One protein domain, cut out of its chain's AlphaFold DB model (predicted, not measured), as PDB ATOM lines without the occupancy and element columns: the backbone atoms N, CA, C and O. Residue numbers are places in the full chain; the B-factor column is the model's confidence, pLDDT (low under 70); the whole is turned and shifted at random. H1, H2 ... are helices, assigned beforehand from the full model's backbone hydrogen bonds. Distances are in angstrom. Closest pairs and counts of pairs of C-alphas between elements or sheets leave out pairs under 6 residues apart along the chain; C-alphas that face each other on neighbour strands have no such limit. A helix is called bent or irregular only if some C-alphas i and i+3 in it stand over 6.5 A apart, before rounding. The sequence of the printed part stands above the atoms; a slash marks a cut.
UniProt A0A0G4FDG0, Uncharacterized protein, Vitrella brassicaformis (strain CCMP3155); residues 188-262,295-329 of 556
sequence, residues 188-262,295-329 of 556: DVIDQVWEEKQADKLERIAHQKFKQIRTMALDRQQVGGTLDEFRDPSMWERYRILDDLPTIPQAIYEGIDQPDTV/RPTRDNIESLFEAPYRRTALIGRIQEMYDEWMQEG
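Overview. This is residues 188 to 262 and 295 to 329 of the 556 residues of an uncharacterized protein of Vitrella brassicaformis (strain CCMP3155) (UniProt A0A0G4FDG0). Two long helices, H1 and H6, cross as a wide X. From the end of H1 the chain folds back through the short helix H2, which packs on residues 213 to 221 of H1, to the short H3, while H4 and H5 lie loosely away from the X, and residues 188 to 197 of H1 stick out as a free arm. The printed part has 110 residues, with six named helices in the order H1 to H6 and no named strand; it is all helix. The whole is loose and flat, with a radius of gyration of the C-alphas of 17.1 A and spans of 51 by 42 by 18 A.

Along the chain. Find C-alpha 188 at (-4.220, 28.662, -25.106); from there H1, the longest helix, runs through residues 188 to 222, 50.4 A from first to last C-alpha. A tight link brings you to H2, residues 227 to 231, 7.3 A long, and one residue later to H3, residues 233 to 238, 8.9 A long. Look for H4 at residues 250 to 256, 10.5 A long, beginning at C-alpha 250 at (-27.220, 6.347, -35.438). H5, residues 298 to 305, is 11.3 A long and neither bent nor irregular, but only just: C-alphas 302 and 305 are 6.1 A apart. H6, residues 307 to 327, runs 29.9 A to C-alpha 327 at (-20.335, 29.882, -60.205).

Arrangement. Start at Ala 206 and Ile 318, the closest C-alphas of H1 and H6 at 5.7 A: these helices touch, through residues 202 to 214 of H1 alone, at a steep tilt of 51 degrees, the same way. H2 touches H1, closest at the C-alphas of Ala 217 and Leu 227, 5.9 A. H2 and H6 only just touch, with 3 pairs of C-alphas within 8 A, the closest being Arg 231 and Gln 319 at 6.9 A. H3 is close to H1 but not clearly touching, with the C-alphas of Ile 213 and Trp 236 closest at 7.3 A. H4 is apart from H1, H2, H3, H5 and H6. H5 and H6 meet only through their link. Every O i to N i+4 pair is within hydrogen-bond range in H1, H3, H4, H5 and H6; in H2 it is 0 of 1, with 2 of 2 O i to N i+3 pairs within range.

Size, cuts and confidence. The C-alphas farthest apart are those of Asp 260 and Gly 329, 52.5 A. Residues 263 to 294 are not printed, and C-alphas 262 and 295 across the cut are 16.8 A apart. The link from H3 to H4, 11 residues, is long. The mean pLDDT of the printed part is 78.2; look for values under 70 at residues 188 to 191, 193, 246 to 262 and 295 to 308.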
ATOM      1  N   ASP A 188      -3.538  27.891 -24.057       64.44
ATOM      2  CA  ASP A 188      -4.220  28.662 -25.106       64.44
ATOM      3  C   ASP A 188      -3.448  28.623 -26.438       64.44
ATOM      4  O   ASP A 188      -4.034  28.431 -27.501       64.44
ATOM      5  N   VAL A 189      -2.113  28.729 -26.399       63.62
ATOM      6  CA  VAL A 189      -1.256  28.586 -27.591       63.62
ATOM      7  C   VAL A 189      -1.294  27.156 -28.132       63.62
ATOM      8  O   VAL A 189      -1.334  26.961 -29.347       63.62
ATOM      9  N   ILE A 190      -1.278  26.141 -27.263       63.28
ATOM     10  CA  ILE A 190      -1.405  24.738 -27.679       63.28
ATOM     11  C   ILE A 190      -2.770  24.495 -28.329       63.28
ATOM     12  O   ILE A 190      -2.819  23.858 -29.382       63.28
ATOM     13  N   ASP A 191      -3.842  25.025 -27.744       68.12
ATOM     14  CA  ASP A 191      -5.206  24.927 -28.255       68.12
ATOM     15  C   ASP A 191      -5.322  25.641 -29.601       68.12
ATOM     16  O   ASP A 191      -5.797  25.038 -30.560       68.12
ATOM     17  N   GLN A 192      -4.770  26.848 -29.744       70.00
ATOM     18  CA  GLN A 192      -4.732  27.563 -31.023       70.00
ATOM     19  C   GLN A 192      -3.964  26.775 -32.097       70.00
ATOM     20  O   GLN A 192      -4.454  26.580 -33.210       70.00
ATOM     21  N   VAL A 193      -2.774  26.258 -31.773       66.31
ATOM     22  CA  VAL A 193      -1.982  25.435 -32.705       66.31
ATOM     23  C   VAL A 193      -2.719  24.141 -33.060       66.31
ATOM     24  O   VAL A 193      -2.599  23.627 -34.178       66.31
ATOM     25  N   TRP A 194      -3.465  23.573 -32.116       70.25
ATOM     26  CA  TRP A 194      -4.293  22.401 -32.353       70.25
ATOM     27  C   TRP A 194      -5.475  22.724 -33.268       70.25
ATOM     28  O   TRP A 194      -5.701  21.988 -34.230       70.25
ATOM     29  N   GLU A 195      -6.177  23.830 -33.031       75.44
ATOM     30  CA  GLU A 195      -7.264  24.330 -33.875       75.44
ATOM     31  C   GLU A 195      -6.791  24.583 -35.308       75.44
ATOM     32  O   GLU A 195      -7.418  24.086 -36.245       75.44
ATOM     33  N   GLU A 196      -5.646  25.246 -35.492       74.88
ATOM     34  CA  GLU A 196      -5.027  25.465 -36.807       74.88
ATOM     35  C   GLU A 196      -4.730  24.136 -37.515       74.88
ATOM     36  O   GLU A 196      -5.112  23.927 -38.669       74.88
ATOM     37  N   LYS A 197      -4.124  23.169 -36.812       70.06
ATOM     38  CA  LYS A 197      -3.847  21.835 -37.376       70.06
ATOM     39  C   LYS A 197      -5.118  21.062 -37.725       70.06
ATOM     40  O   LYS A 197      -5.127  20.309 -38.705       70.06
ATOM     41  N   GLN A 198      -6.173  21.191 -36.924       76.94
ATOM     42  CA  GLN A 198      -7.461  20.558 -37.201       76.94
ATOM     43  C   GLN A 198      -8.149  21.214 -38.399       76.94
ATOM     44  O   GLN A 198      -8.650  20.490 -39.261       76.94
ATOM     45  N   ALA A 199      -8.117  22.544 -38.499       80.19
ATOM     46  CA  ALA A 199      -8.629  23.290 -39.643       80.19
ATOM     47  C   ALA A 199      -7.919  22.865 -40.938       80.19
ATOM     48  O   ALA A 199      -8.585  22.441 -41.884       80.19
ATOM     49  N   ASP A 200      -6.584  22.822 -40.934       80.12
ATOM     50  CA  ASP A 200      -5.760  22.328 -42.047       80.12
ATOM     51  C   ASP A 200      -6.143  20.903 -42.469       80.12
ATOM     52  O   ASP A 200      -6.224  20.560 -43.655       80.12
ATOM     53  N   LYS A 201      -6.350  20.018 -41.488       80.38
ATOM     54  CA  LYS A 201      -6.720  18.624 -41.744       80.38
ATOM     55  C   LYS A 201      -8.116  18.530 -42.358       80.38
ATOM     56  O   LYS A 201      -8.286  17.802 -43.340       80.38
ATOM     57  N   LEU A 202      -9.093  19.250 -41.809       85.81
ATOM     58  CA  LEU A 202     -10.457  19.307 -42.334       85.81
ATOM     59  C   LEU A 202     -10.474  19.881 -43.749       85.81
ATOM     60  O   LEU A 202     -11.134  19.315 -44.618       85.81
ATOM     61  N   GLU A 203      -9.691  20.923 -44.011       88.62
ATOM     62  CA  GLU A 203      -9.566  21.523 -45.334       88.62
ATOM     63  C   GLU A 203      -9.002  20.526 -46.355       88.62
ATOM     64  O   GLU A 203      -9.551  20.382 -47.452       88.62
ATOM     65  N   ARG A 204      -7.957  19.764 -46.005       87.81
ATOM     66  CA  ARG A 204      -7.408  18.718 -46.890       87.81
ATOM     67  C   ARG A 204      -8.437  17.634 -47.209       87.81
ATOM     68  O   ARG A 204      -8.533  17.211 -48.366       87.81
ATOM     69  N   ILE A 205      -9.202  17.189 -46.211       88.00
ATOM     70  CA  ILE A 205     -10.257  16.185 -46.404       88.00
ATOM     71  C   ILE A 205     -11.378  16.769 -47.273       88.00
ATOM     72  O   ILE A 205     -11.781  16.126 -48.242       88.00
ATOM     73  N   ALA A 206     -11.826  17.997 -46.998       93.44
ATOM     74  CA  ALA A 206     -12.834  18.695 -47.793       93.44
ATOM     75  C   ALA A 206     -12.407  18.799 -49.265       93.44
ATOM     76  O   ALA A 206     -13.154  18.384 -50.145       93.44
ATOM     77  N   HIS A 207     -11.165  19.203 -49.547       94.81
ATOM     78  CA  HIS A 207     -10.618  19.237 -50.906       94.81
ATOM     79  C   HIS A 207     -10.595  17.864 -51.584       94.81
ATOM     80  O   HIS A 207     -10.889  17.744 -52.778       94.81
ATOM     81  N   GLN A 208     -10.221  16.811 -50.855       93.31
ATOM     82  CA  GLN A 208     -10.221  15.451 -51.387       93.31
ATOM     83  C   GLN A 208     -11.641  14.995 -51.747       93.31
ATOM     84  O   GLN A 208     -11.847  14.432 -52.825       93.31
ATOM     85  N   LYS A 209     -12.614  15.260 -50.874       93.94
ATOM     86  CA  LYS A 209     -14.023  14.910 -51.076       93.94
ATOM     87  C   LYS A 209     -14.678  15.724 -52.170       93.94
ATOM     88  O   LYS A 209     -15.309  15.146 -53.050       93.94
ATOM     89  N   PHE A 210     -14.420  17.020 -52.206       96.31
ATOM     90  CA  PHE A 210     -14.844  17.889 -53.290       96.31
ATOM     91  C   PHE A 210     -14.342  17.385 -54.655       96.31
ATOM     92  O   PHE A 210     -15.123  17.270 -55.598       96.31
ATOM     93  N   LYS A 211     -13.070  16.966 -54.769       94.62
ATOM     94  CA  LYS A 211     -12.541  16.355 -56.008       94.62
ATOM     95  C   LYS A 211     -13.296  15.082 -56.415       94.62
ATOM     96  O   LYS A 211     -13.531  14.872 -57.608       94.62
ATOM     97  N   GLN A 212     -13.653  14.232 -55.448       94.00
ATOM     98  CA  GLN A 212     -14.459  13.028 -55.692       94.00
ATOM     99  C   GLN A 212     -15.859  13.399 -56.199       94.00
ATOM    100  O   GLN A 212     -16.257  12.913 -57.257       94.00
ATOM    101  N   ILE A 213     -16.550  14.316 -55.512       95.44
ATOM    102  CA  ILE A 213     -17.888  14.808 -55.885       95.44
ATOM    103  C   ILE A 213     -17.868  15.399 -57.291       95.44
ATOM    104  O   ILE A 213     -18.668  14.995 -58.128       95.44
ATOM    105  N   ARG A 214     -16.906  16.278 -57.595       95.88
ATOM    106  CA  ARG A 214     -16.753  16.895 -58.921       95.88
ATOM    107  C   ARG A 214     -16.597  15.858 -60.033       95.88
ATOM    108  O   ARG A 214     -17.214  15.989 -61.084       95.88
ATOM    109  N   THR A 215     -15.788  14.823 -59.807       94.25
ATOM    110  CA  THR A 215     -15.590  13.746 -60.793       94.25
ATOM    111  C   THR A 215     -16.898  12.984 -61.024       94.25
ATOM    112  O   THR A 215     -17.310  12.805 -62.164       94.25
ATOM    113  N   MET A 216     -17.601  12.623 -59.947       94.88
ATOM    114  CA  MET A 216     -18.875  11.903 -60.037       94.88
ATOM    115  C   MET A 216     -19.993  12.738 -60.670       94.88
ATOM    116  O   MET A 216     -20.788  12.200 -61.440       94.88
ATOM    117  N   ALA A 217     -20.047  14.038 -60.379       96.12
ATOM    118  CA  ALA A 217     -21.020  14.959 -60.957       96.12
ATOM    119  C   ALA A 217     -20.834  15.077 -62.477       96.12
ATOM    120  O   ALA A 217     -21.802  14.958 -63.228       96.12
ATOM    121  N   LEU A 218     -19.588  15.215 -62.943       95.12
ATOM    122  CA  LEU A 218     -19.265  15.256 -64.373       95.12
ATOM    123  C   LEU A 218     -19.541  13.918 -65.069       95.12
ATOM    124  O   LEU A 218     -20.125  13.902 -66.153       95.12
ATOM    125  N   ASP A 219     -19.184  12.794 -64.444       94.19
ATOM    126  CA  ASP A 219     -19.495  11.462 -64.975       94.19
ATOM    127  C   ASP A 219     -21.014  11.261 -65.093       94.19
ATOM    128  O   ASP A 219     -21.511  10.713 -66.078       94.19
ATOM    129  N   ARG A 220     -21.790  11.757 -64.121       94.81
ATOM    130  CA  ARG A 220     -23.253  11.693 -64.166       94.81
ATOM    131  C   ARG A 220     -23.842  12.614 -65.230       94.81
ATOM    132  O   ARG A 220     -24.806  12.218 -65.888       94.81
ATOM    133  N   GLN A 221     -23.260  13.793 -65.427       95.69
ATOM    134  CA  GLN A 221     -23.658  14.722 -66.482       95.69
ATOM    135  C   GLN A 221     -23.515  14.088 -67.871       95.69
ATOM    136  O   GLN A 221     -24.402  14.240 -68.709       95.69
ATOM    137  N   GLN A 222     -22.467  13.288 -68.096       93.75
ATOM    138  CA  GLN A 222     -22.295  12.526 -69.343       93.75
ATOM    139  C   GLN A 222     -23.403  11.483 -69.570       93.75
ATOM    140  O   GLN A 222     -23.725  11.162 -70.711       93.75
ATOM    141  N   VAL A 223     -24.014  10.975 -68.495       95.56
ATOM    142  CA  VAL A 223     -25.139  10.021 -68.526       95.56
ATOM    143  C   VAL A 223     -26.505  10.741 -68.541       95.56
ATOM    144  O   VAL A 223     -27.547  10.091 -68.571       95.56
ATOM    145  N   GLY A 224     -26.519  12.079 -68.561       95.88
ATOM    146  CA  GLY A 224     -27.729  12.902 -68.657       95.88
ATOM    147  C   GLY A 224     -28.317  13.375 -67.324       95.88
ATOM    148  O   GLY A 224     -29.462  13.818 -67.311       95.88
ATOM    149  N   GLY A 225     -27.583  13.280 -66.210       95.19
ATOM    150  CA  GLY A 225     -27.986  13.936 -64.956       95.19
ATOM    151  C   GLY A 225     -27.658  15.432 -64.943       95.19
ATOM    152  O   GLY A 225     -26.775  15.889 -65.673       95.19
ATOM    153  N   THR A 226     -28.347  16.205 -64.105       96.69
ATOM    154  CA  THR A 226     -28.050  17.635 -63.915       96.69
ATOM    155  C   THR A 226     -27.034  17.847 -62.797       96.69
ATOM    156  O   THR A 226     -27.107  17.193 -61.761       96.69
ATOM    157  N   LEU A 227     -26.101  18.791 -62.976       96.12
ATOM    158  CA  LEU A 227     -25.099  19.127 -61.953       96.12
ATOM    159  C   LEU A 227     -25.737  19.667 -60.662       96.12
ATOM    160  O   LEU A 227     -25.208  19.431 -59.580       96.12
ATOM    161  N   ASP A 228     -26.902  20.308 -60.758       96.12
ATOM    162  CA  ASP A 228     -27.638  20.807 -59.593       96.12
ATOM    163  C   ASP A 228     -28.093  19.684 -58.646       96.12
ATOM    164  O   ASP A 228     -28.203  19.914 -57.448       96.12
ATOM    165  N   GLU A 229     -28.270  18.445 -59.132       94.44
ATOM    166  CA  GLU A 229     -28.610  17.298 -58.267       94.44
ATOM    167  C   GLU A 229     -27.507  17.020 -57.238       94.44
ATOM    168  O   GLU A 229     -27.787  16.598 -56.122       94.44
ATOM    169  N   PHE A 230     -26.241  17.258 -57.595       94.69
ATOM    170  CA  PHE A 230     -25.106  17.050 -56.694       94.69
ATOM    171  C   PHE A 230     -24.886  18.210 -55.720       94.69
ATOM    172  O   PHE A 230     -23.959  18.129 -54.915       94.69
ATOM    173  N   ARG A 231     -25.720  19.256 -55.752       94.69
ATOM    174  CA  ARG A 231     -25.694  20.331 -54.753       94.69
ATOM    175  C   ARG A 231     -26.251  19.873 -53.400       94.69
ATOM    176  O   ARG A 231     -25.809  20.353 -52.357       94.69
ATOM    177  N   ASP A 232     -27.176  18.912 -53.415       94.81
ATOM    178  CA  ASP A 232     -27.805  18.377 -52.209       94.81
ATOM    179  C   ASP A 232     -26.910  17.321 -51.523       94.81
ATOM    180  O   ASP A 232     -26.587  16.292 -52.134       94.81
ATOM    181  N   PRO A 233     -26.561  17.484 -50.227       93.94
ATOM    182  CA  PRO A 233     -25.718  16.531 -49.497       93.94
ATOM    183  C   PRO A 233     -26.270  15.104 -49.448       93.94
ATOM    184  O   PRO A 233     -25.504  14.143 -49.365       93.94
ATOM    185  N   SER A 234     -27.592  14.937 -49.562       93.44
ATOM    186  CA  SER A 234     -28.243  13.623 -49.620       93.44
ATOM    187  C   SER A 234     -27.751  12.774 -50.792       93.44
ATOM    188  O   SER A 234     -27.699  11.544 -50.702       93.44
ATOM    189  N   MET A 235     -27.354  13.404 -51.902       93.62
ATOM    190  CA  MET A 235     -26.766  12.680 -53.027       93.62
ATOM    191  C   MET A 235     -25.368  12.162 -52.686       93.62
ATOM    192  O   MET A 235     -25.021  11.050 -53.082       93.62
ATOM    193  N   TRP A 236     -24.586  12.894 -51.891       94.56
ATOM    194  CA  TRP A 236     -23.247  12.464 -51.470       94.56
ATOM    195  C   TRP A 236     -23.306  11.242 -50.554       94.56
ATOM    196  O   TRP A 236     -22.490  10.328 -50.693       94.56
ATOM    197  N   GLU A 237     -24.306  11.189 -49.673       90.31
ATOM    198  CA  GLU A 237     -24.584  10.025 -48.824       90.31
ATOM    199  C   GLU A 237     -25.039   8.816 -49.642       90.31
ATOM    200  O   GLU A 237     -24.538   7.708 -49.455       90.31
ATOM    201  N   ARG A 238     -25.926   9.018 -50.625       92.88
ATOM    202  CA  ARG A 238     -26.379   7.939 -51.516       92.88
ATOM    203  C   ARG A 238     -25.222   7.290 -52.278       92.88
ATOM    204  O   ARG A 238     -25.237   6.080 -52.508       92.88
ATOM    205  N   TYR A 239     -24.228   8.089 -52.656       92.56
ATOM    206  CA  TYR A 239     -23.004   7.631 -53.308       92.56
ATOM    207  C   TYR A 239     -21.894   7.216 -52.336       92.56
ATOM    208  O   TYR A 239     -20.809   6.854 -52.795       92.56
ATOM    209  N   ARG A 240     -22.156   7.222 -51.021       91.25
ATOM    210  CA  ARG A 240     -21.207   6.807 -49.976       91.25
ATOM    211  C   ARG A 240     -19.891   7.583 -50.006       91.25
ATOM    212  O   ARG A 240     -18.837   7.072 -49.638       91.25
ATOM    213  N   ILE A 241     -19.940   8.835 -50.463       90.25
ATOM    214  CA  ILE A 241     -18.755   9.697 -50.548       90.25
ATOM    215  C   ILE A 241     -18.275  10.073 -49.142       90.25
ATOM    216  O   ILE A 241     -17.091  10.329 -48.955       90.25
ATOM    217  N   LEU A 242     -19.178  10.087 -48.160       88.19
ATOM    218  CA  LEU A 242     -18.909  10.487 -46.780       88.19
ATOM    219  C   LEU A 242     -18.708   9.297 -45.818       88.19
ATOM    220  O   LEU A 242     -18.479   9.537 -44.640       88.19
ATOM    221  N   ASP A 243     -18.784   8.044 -46.285       84.38
ATOM    222  CA  ASP A 243     -18.755   6.835 -45.431       84.38
ATOM    223  C   ASP A 243     -17.411   6.606 -44.717       84.38
ATOM    224  O   ASP A 243     -17.337   5.895 -43.719       84.38
ATOM    225  N   ASP A 244     -16.328   7.173 -45.244       78.56
ATOM    226  CA  ASP A 244     -14.992   7.136 -44.642       78.56
ATOM    227  C   ASP A 244     -14.758   8.266 -43.630       78.56
ATOM    228  O   ASP A 244     -13.713   8.296 -42.975       78.56
ATOM    229  N   LEU A 245     -15.713   9.186 -43.482       76.50
ATOM    230  CA  LEU A 245     -15.717  10.129 -42.373       76.50
ATOM    231  C   LEU A 245     -16.250   9.424 -41.123       76.50
ATOM    232  O   LEU A 245     -17.154   8.589 -41.229       76.50
ATOM    233  N   PRO A 246     -15.729   9.761 -39.929       61.69
ATOM    234  CA  PRO A 246     -16.246   9.216 -38.683       61.69
ATOM    235  C   PRO A 246     -17.749   9.492 -38.610       61.69
ATOM    236  O   PRO A 246     -18.197  10.636 -38.518       61.69
ATOM    237  N   THR A 247     -18.527   8.422 -38.738       59.75
ATOM    238  CA  THR A 247     -19.980   8.469 -38.673       59.75
ATOM    239  C   THR A 247     -20.358   8.130 -37.246       59.75
ATOM    240  O   THR A 247     -19.880   7.138 -36.697       59.75
ATOM    241  N   ILE A 248     -21.209   8.945 -36.636       54.03
ATOM    242  CA  ILE A 248     -21.776   8.596 -35.336       54.03
ATOM    243  C   ILE A 248     -22.685   7.396 -35.575       54.03
ATOM    244  O   ILE A 248     -23.513   7.451 -36.492       54.03
ATOM    245  N   PRO A 249     -22.562   6.314 -34.796       55.03
ATOM    246  CA  PRO A 249     -23.553   5.256 -34.835       55.03
ATOM    247  C   PRO A 249     -24.932   5.882 -34.581       55.03
ATOM    248  O   PRO A 249     -25.156   6.458 -33.520       55.03
ATOM    249  N   GLN A 250     -25.854   5.795 -35.547       52.59
ATOM    250  CA  GLN A 250     -27.220   6.347 -35.438       52.59
ATOM    251  C   GLN A 250     -27.931   5.926 -34.139       52.59
ATOM    252  O   GLN A 250     -28.702   6.700 -33.581       52.59
ATOM    253  N   ALA A 251     -27.575   4.751 -33.606       53.66
ATOM    254  CA  ALA A 251     -28.031   4.228 -32.322       53.66
ATOM    255  C   ALA A 251     -27.809   5.177 -31.126       53.66
ATOM    256  O   ALA A 251     -28.522   5.075 -30.134       53.66
ATOM    257  N   ILE A 252     -26.845   6.099 -31.206       52.56
ATOM    258  CA  ILE A 252     -26.557   7.056 -30.132       52.56
ATOM    259  C   ILE A 252     -27.567   8.207 -30.145       52.56
ATOM    260  O   ILE A 252     -28.026   8.607 -29.086       52.56
ATOM    261  N   TYR A 253     -27.988   8.692 -31.317       47.88
ATOM    262  CA  TYR A 253     -29.019   9.736 -31.400       47.88
ATOM    263  C   TYR A 253     -30.416   9.196 -31.091       47.88
ATOM    264  O   TYR A 253     -31.179   9.847 -30.387       47.88
ATOM    265  N   GLU A 254     -30.739   7.989 -31.559       51.91
ATOM    266  CA  GLU A 254     -32.053   7.378 -31.306       51.91
ATOM    267  C   GLU A 254     -32.249   6.974 -29.833       51.91
ATOM    268  O   GLU A 254     -33.386   6.888 -29.369       51.91
ATOM    269  N   GLY A 255     -31.158   6.776 -29.081       50.00
ATOM    270  CA  GLY A 255     -31.190   6.476 -27.646       50.00
ATOM    271  C   GLY A 255     -31.272   7.702 -26.726       50.00
ATOM    272  O   GLY A 255     -31.639   7.547 -25.568       50.00
ATOM    273  N   ILE A 256     -30.957   8.910 -27.211       49.28
ATOM    274  CA  ILE A 256     -30.977  10.131 -26.381       49.28
ATOM    275  C   ILE A 256     -32.407  10.677 -26.206       49.28
ATOM    276  O   ILE A 256     -32.711  11.258 -25.168       49.28
ATOM    277  N   ASP A 257     -33.310  10.421 -27.160       47.09
ATOM    278  CA  ASP A 257     -34.705  10.896 -27.111       47.09
ATOM    279  C   ASP A 257     -35.700   9.887 -26.500       47.09
ATOM    280  O   ASP A 257     -36.882  10.200 -26.329       47.09
ATOM    281  N   GLN A 258     -35.252   8.679 -26.136       47.50
ATOM    282  CA  GLN A 258     -36.076   7.689 -25.432       47.50
ATOM    283  C   GLN A 258     -35.555   7.497 -23.999       47.50
ATOM    284  O   GLN A 258     -34.594   6.755 -23.809       47.50
ATOM    285  N   PRO A 259     -36.184   8.110 -22.973       48.19
ATOM    286  CA  PRO A 259     -35.671   8.087 -21.599       48.19
ATOM    287  C   PRO A 259     -35.597   6.692 -20.948       48.19
ATOM    288  O   PRO A 259     -35.015   6.578 -19.876       48.19
ATOM    289  N   ASP A 260     -36.122   5.634 -21.586       48.53
ATOM    290  CA  ASP A 260     -36.272   4.305 -20.973       48.53
ATOM    291  C   ASP A 260     -35.720   3.121 -21.800       48.53
ATOM    292  O   ASP A 260     -35.860   1.967 -21.385       48.53
ATOM    293  N   THR A 261     -35.077   3.342 -22.953       41.84
ATOM    294  CA  THR A 261     -34.540   2.233 -23.768       41.84
ATOM    295  C   THR A 261     -33.020   2.218 -23.776       41.84
ATOM    296  O   THR A 261     -32.374   2.888 -24.577       41.84
ATOM    297  N   VAL A 262     -32.451   1.391 -22.899       42.59
ATOM    298  CA  VAL A 262     -31.029   1.026 -22.909       42.59
ATOM    299  C   VAL A 262     -30.699   0.366 -24.261       42.59
ATOM    300  O   VAL A 262     -31.281  -0.680 -24.570       42.59
ATOM    301  N   ARG A 295     -15.716   2.201 -19.684       52.59
ATOM    302  CA  ARG A 295     -14.652   3.171 -19.956       52.59
ATOM    303  C   ARG A 295     -14.722   3.626 -21.419       52.59
ATOM    304  O   ARG A 295     -14.472   2.812 -22.313       52.59
ATOM    305  N   PRO A 296     -14.990   4.910 -21.707       50.88
ATOM    306  CA  PRO A 296     -14.898   5.385 -23.073       50.88
ATOM    307  C   PRO A 296     -13.417   5.358 -23.485       50.88
ATOM    308  O   PRO A 296     -12.563   5.975 -22.847       50.88
ATOM    309  N   THR A 297     -13.079   4.589 -24.523       54.34
ATOM    310  CA  THR A 297     -11.731   4.622 -25.111       54.34
ATOM    311  C   THR A 297     -11.451   6.022 -25.666       54.34
ATOM    312  O   THR A 297     -12.374   6.770 -25.979       54.34
ATOM    313  N   ARG A 298     -10.178   6.405 -25.816       43.38
ATOM    314  CA  ARG A 298      -9.809   7.713 -26.391       43.38
ATOM    315  C   ARG A 298     -10.473   7.957 -27.752       43.38
ATOM    316  O   ARG A 298     -11.021   9.031 -27.979       43.38
ATOM    317  N   ASP A 299     -10.502   6.928 -28.596       46.88
ATOM    318  CA  ASP A 299     -11.190   6.953 -29.888       46.88
ATOM    319  C   ASP A 299     -12.713   7.115 -29.725       46.88
ATOM    320  O   ASP A 299     -13.354   7.762 -30.549       46.88
ATOM    321  N   ASN A 300     -13.305   6.598 -28.642       48.59
ATOM    322  CA  ASN A 300     -14.713   6.824 -28.314       48.59
ATOM    323  C   ASN A 300     -14.954   8.269 -27.851       48.59
ATOM    324  O   ASN A 300     -15.916   8.875 -28.295       48.59
ATOM    325  N   ILE A 301     -14.090   8.876 -27.033       46.19
ATOM    326  CA  ILE A 301     -14.282  10.266 -26.567       46.19
ATOM    327  C   ILE A 301     -14.108  11.270 -27.721       46.19
ATOM    328  O   ILE A 301     -14.967  12.133 -27.917       46.19
ATOM    329  N   GLU A 302     -13.044  11.123 -28.524       46.62
ATOM    330  CA  GLU A 302     -12.786  11.972 -29.702       46.62
ATOM    331  C   GLU A 302     -13.848  11.754 -30.809       46.62
ATOM    332  O   GLU A 302     -14.201  12.696 -31.525       46.62
ATOM    333  N   SER A 303     -14.421  10.547 -30.941       49.44
ATOM    334  CA  SER A 303     -15.504  10.282 -31.910       49.44
ATOM    335  C   SER A 303     -16.907  10.667 -31.428       49.44
ATOM    336  O   SER A 303     -17.757  10.953 -32.268       49.44
ATOM    337  N   LEU A 304     -17.170  10.718 -30.118       45.22
ATOM    338  CA  LEU A 304     -18.510  10.996 -29.584       45.22
ATOM    339  C   LEU A 304     -18.857  12.488 -29.570       45.22
ATOM    340  O   LEU A 304     -19.985  12.842 -29.906       45.22
ATOM    341  N   PHE A 305     -17.911  13.366 -29.218       46.59
ATOM    342  CA  PHE A 305     -18.204  14.798 -29.052       46.59
ATOM    343  C   PHE A 305     -17.846  15.658 -30.273       46.59
ATOM    344  O   PHE A 305     -18.528  16.644 -30.545       46.59
ATOM    345  N   GLU A 306     -16.833  15.282 -31.062       58.97
ATOM    346  CA  GLU A 306     -16.329  16.134 -32.154       58.97
ATOM    347  C   GLU A 306     -16.754  15.680 -33.559       58.97
ATOM    348  O   GLU A 306     -16.789  16.493 -34.486       58.97
ATOM    349  N   ALA A 307     -17.110  14.404 -33.757       62.03
ATOM    350  CA  ALA A 307     -17.486  13.879 -35.073       62.03
ATOM    351  C   ALA A 307     -18.722  14.548 -35.722       62.03
ATOM    352  O   ALA A 307     -18.648  14.824 -36.924       62.03
ATOM    353  N   PRO A 308     -19.831  14.863 -35.010       65.00
ATOM    354  CA  PRO A 308     -21.004  15.482 -35.645       65.00
ATOM    355  C   PRO A 308     -20.708  16.896 -36.113       65.00
ATOM    356  O   PRO A 308     -21.026  17.267 -37.245       65.00
ATOM    357  N   TYR A 309     -20.068  17.673 -35.241       73.06
ATOM    358  CA  TYR A 309     -19.699  19.049 -35.525       73.06
ATOM    359  C   TYR A 309     -18.724  19.110 -36.705       73.06
ATOM    360  O   TYR A 309     -18.966  19.829 -37.673       73.06
ATOM    361  N   ARG A 310     -17.689  18.257 -36.700       76.50
ATOM    362  CA  ARG A 310     -16.716  18.161 -37.798       76.50
ATOM    363  C   ARG A 310     -17.348  17.711 -39.107       76.50
ATOM    364  O   ARG A 310     -17.028  18.276 -40.148       76.50
ATOM    365  N   ARG A 311     -18.253  16.727 -39.078       84.56
ATOM    366  CA  ARG A 311     -18.958  16.268 -40.283       84.56
ATOM    367  C   ARG A 311     -19.826  17.380 -40.867       84.56
ATOM    368  O   ARG A 311     -19.790  17.587 -42.072       84.56
ATOM    369  N   THR A 312     -20.545  18.118 -40.025       86.88
ATOM    370  CA  THR A 312     -21.410  19.226 -40.461       86.88
ATOM    371  C   THR A 312     -20.589  20.385 -41.027       86.88
ATOM    372  O   THR A 312     -20.884  20.855 -42.122       86.88
ATOM    373  N   ALA A 313     -19.511  20.786 -40.344       87.56
ATOM    374  CA  ALA A 313     -18.587  21.814 -40.827       87.56
ATOM    375  C   ALA A 313     -17.936  21.417 -42.163       87.56
ATOM    376  O   ALA A 313     -17.834  22.226 -43.081       87.56
ATOM    377  N   LEU A 314     -17.548  20.147 -42.305       90.19
ATOM    378  CA  LEU A 314     -16.953  19.624 -43.530       90.19
ATOM    379  C   LEU A 314     -17.967  19.536 -44.679       90.19
ATOM    380  O   LEU A 314     -17.616  19.867 -45.807       90.19
ATOM    381  N   ILE A 315     -19.218  19.147 -44.410       92.81
ATOM    382  CA  ILE A 315     -20.309  19.201 -45.396       92.81
ATOM    383  C   ILE A 315     -20.523  20.645 -45.855       92.81
ATOM    384  O   ILE A 315     -20.503  20.884 -47.060       92.81
ATOM    385  N   GLY A 316     -20.646  21.596 -44.924       93.88
ATOM    386  CA  GLY A 316     -20.803  23.019 -45.242       93.88
ATOM    387  C   GLY A 316     -19.652  23.545 -46.099       93.88
ATOM    388  O   GLY A 316     -19.884  24.125 -47.156       93.88
ATOM    389  N   ARG A 317     -18.404  23.231 -45.729       95.06
ATOM    390  CA  ARG A 317     -17.229  23.637 -46.509       95.06
ATOM    391  C   ARG A 317     -17.208  23.025 -47.912       95.06
ATOM    392  O   ARG A 317     -16.855  23.704 -48.869       95.06
ATOM    393  N   ILE A 318     -17.591  21.756 -48.065       95.62
ATOM    394  CA  ILE A 318     -17.701  21.119 -49.388       95.62
ATOM    395  C   ILE A 318     -18.817  21.766 -50.219       95.62
ATOM    396  O   ILE A 318     -18.635  21.927 -51.425       95.62
ATOM    397  N   GLN A 319     -19.946  22.135 -49.606       96.69
ATOM    398  CA  GLN A 319     -21.037  22.838 -50.291       96.69
ATOM    399  C   GLN A 319     -20.573  24.195 -50.817       96.69
ATOM    400  O   GLN A 319     -20.810  24.487 -51.984       96.69
ATOM    401  N   GLU A 320     -19.855  24.978 -50.006       96.94
ATOM    402  CA  GLU A 320     -19.250  26.245 -50.441       96.94
ATOM    403  C   GLU A 320     -18.334  26.041 -51.653       96.94
ATOM    404  O   GLU A 320     -18.517  26.690 -52.679       96.94
ATOM    405  N   MET A 321     -17.407  25.076 -51.582       97.06
ATOM    406  CA  MET A 321     -16.508  24.755 -52.698       97.06
ATOM    407  C   MET A 321     -17.265  24.308 -53.959       97.06
ATOM    408  O   MET A 321     -16.837  24.579 -55.083       97.06
ATOM    409  N   TYR A 322     -18.379  23.589 -53.790       97.12
ATOM    410  CA  TYR A 322     -19.231  23.166 -54.899       97.12
ATOM    411  C   TYR A 322     -19.971  24.343 -55.532       97.12
ATOM    412  O   TYR A 322     -20.005  24.451 -56.756       97.12
ATOM    413  N   ASP A 323     -20.503  25.248 -54.716       97.06
ATOM    414  CA  ASP A 323     -21.178  26.459 -55.169       97.06
ATOM    415  C   ASP A 323     -20.209  27.410 -55.888       97.06
ATOM    416  O   ASP A 323     -20.545  27.913 -56.961       97.06
ATOM    417  N   GLU A 324     -18.995  27.601 -55.364       97.44
ATOM    418  CA  GLU A 324     -17.912  28.343 -56.028       97.44
ATOM    419  C   GLU A 324     -17.596  27.738 -57.404       97.44
ATOM    420  O   GLU A 324     -17.595  28.434 -58.420       97.44
ATOM    421  N   TRP A 325     -17.424  26.416 -57.478       97.19
ATOM    422  CA  TRP A 325     -17.164  25.723 -58.742       97.19
ATOM    423  C   TRP A 325     -18.318  25.842 -59.746       97.19
ATOM    424  O   TRP A 325     -18.086  25.988 -60.950       97.19
ATOM    425  N   MET A 326     -19.563  25.809 -59.269       97.25
ATOM    426  CA  MET A 326     -20.746  26.039 -60.101       97.25
ATOM    427  C   MET A 326     -20.794  27.482 -60.623       97.25
ATOM    428  O   MET A 326     -21.090  27.687 -61.802       97.25
ATOM    429  N   GLN A 327     -20.440  28.473 -59.796       97.12
ATOM    430  CA  GLN A 327     -20.335  29.882 -60.205       97.12
ATOM    431  C   GLN A 327     -19.241  30.106 -61.262       97.12
ATOM    432  O   GLN A 327     -19.433  30.897 -62.184       97.12
ATOM    433  N   GLU A 328     -18.137  29.360 -61.193       96.12
ATOM    434  CA  GLU A 328     -17.060  29.366 -62.198       96.12
ATOM    435  C   GLU A 328     -17.433  28.670 -63.527       96.12
ATOM    436  O   GLU A 328     -16.612  28.581 -64.450       96.12
ATOM    437  N   GLY A 329     -18.669  28.175 -63.653       96.25
ATOM    438  CA  GLY A 329     -19.174  27.503 -64.850       96.25
ATOM    439  C   GLY A 329     -18.874  26.006 -64.891       96.25
ATOM    440  O   GLY A 329     -18.806  25.432 -65.979       96.25
TER     441      GLY A 329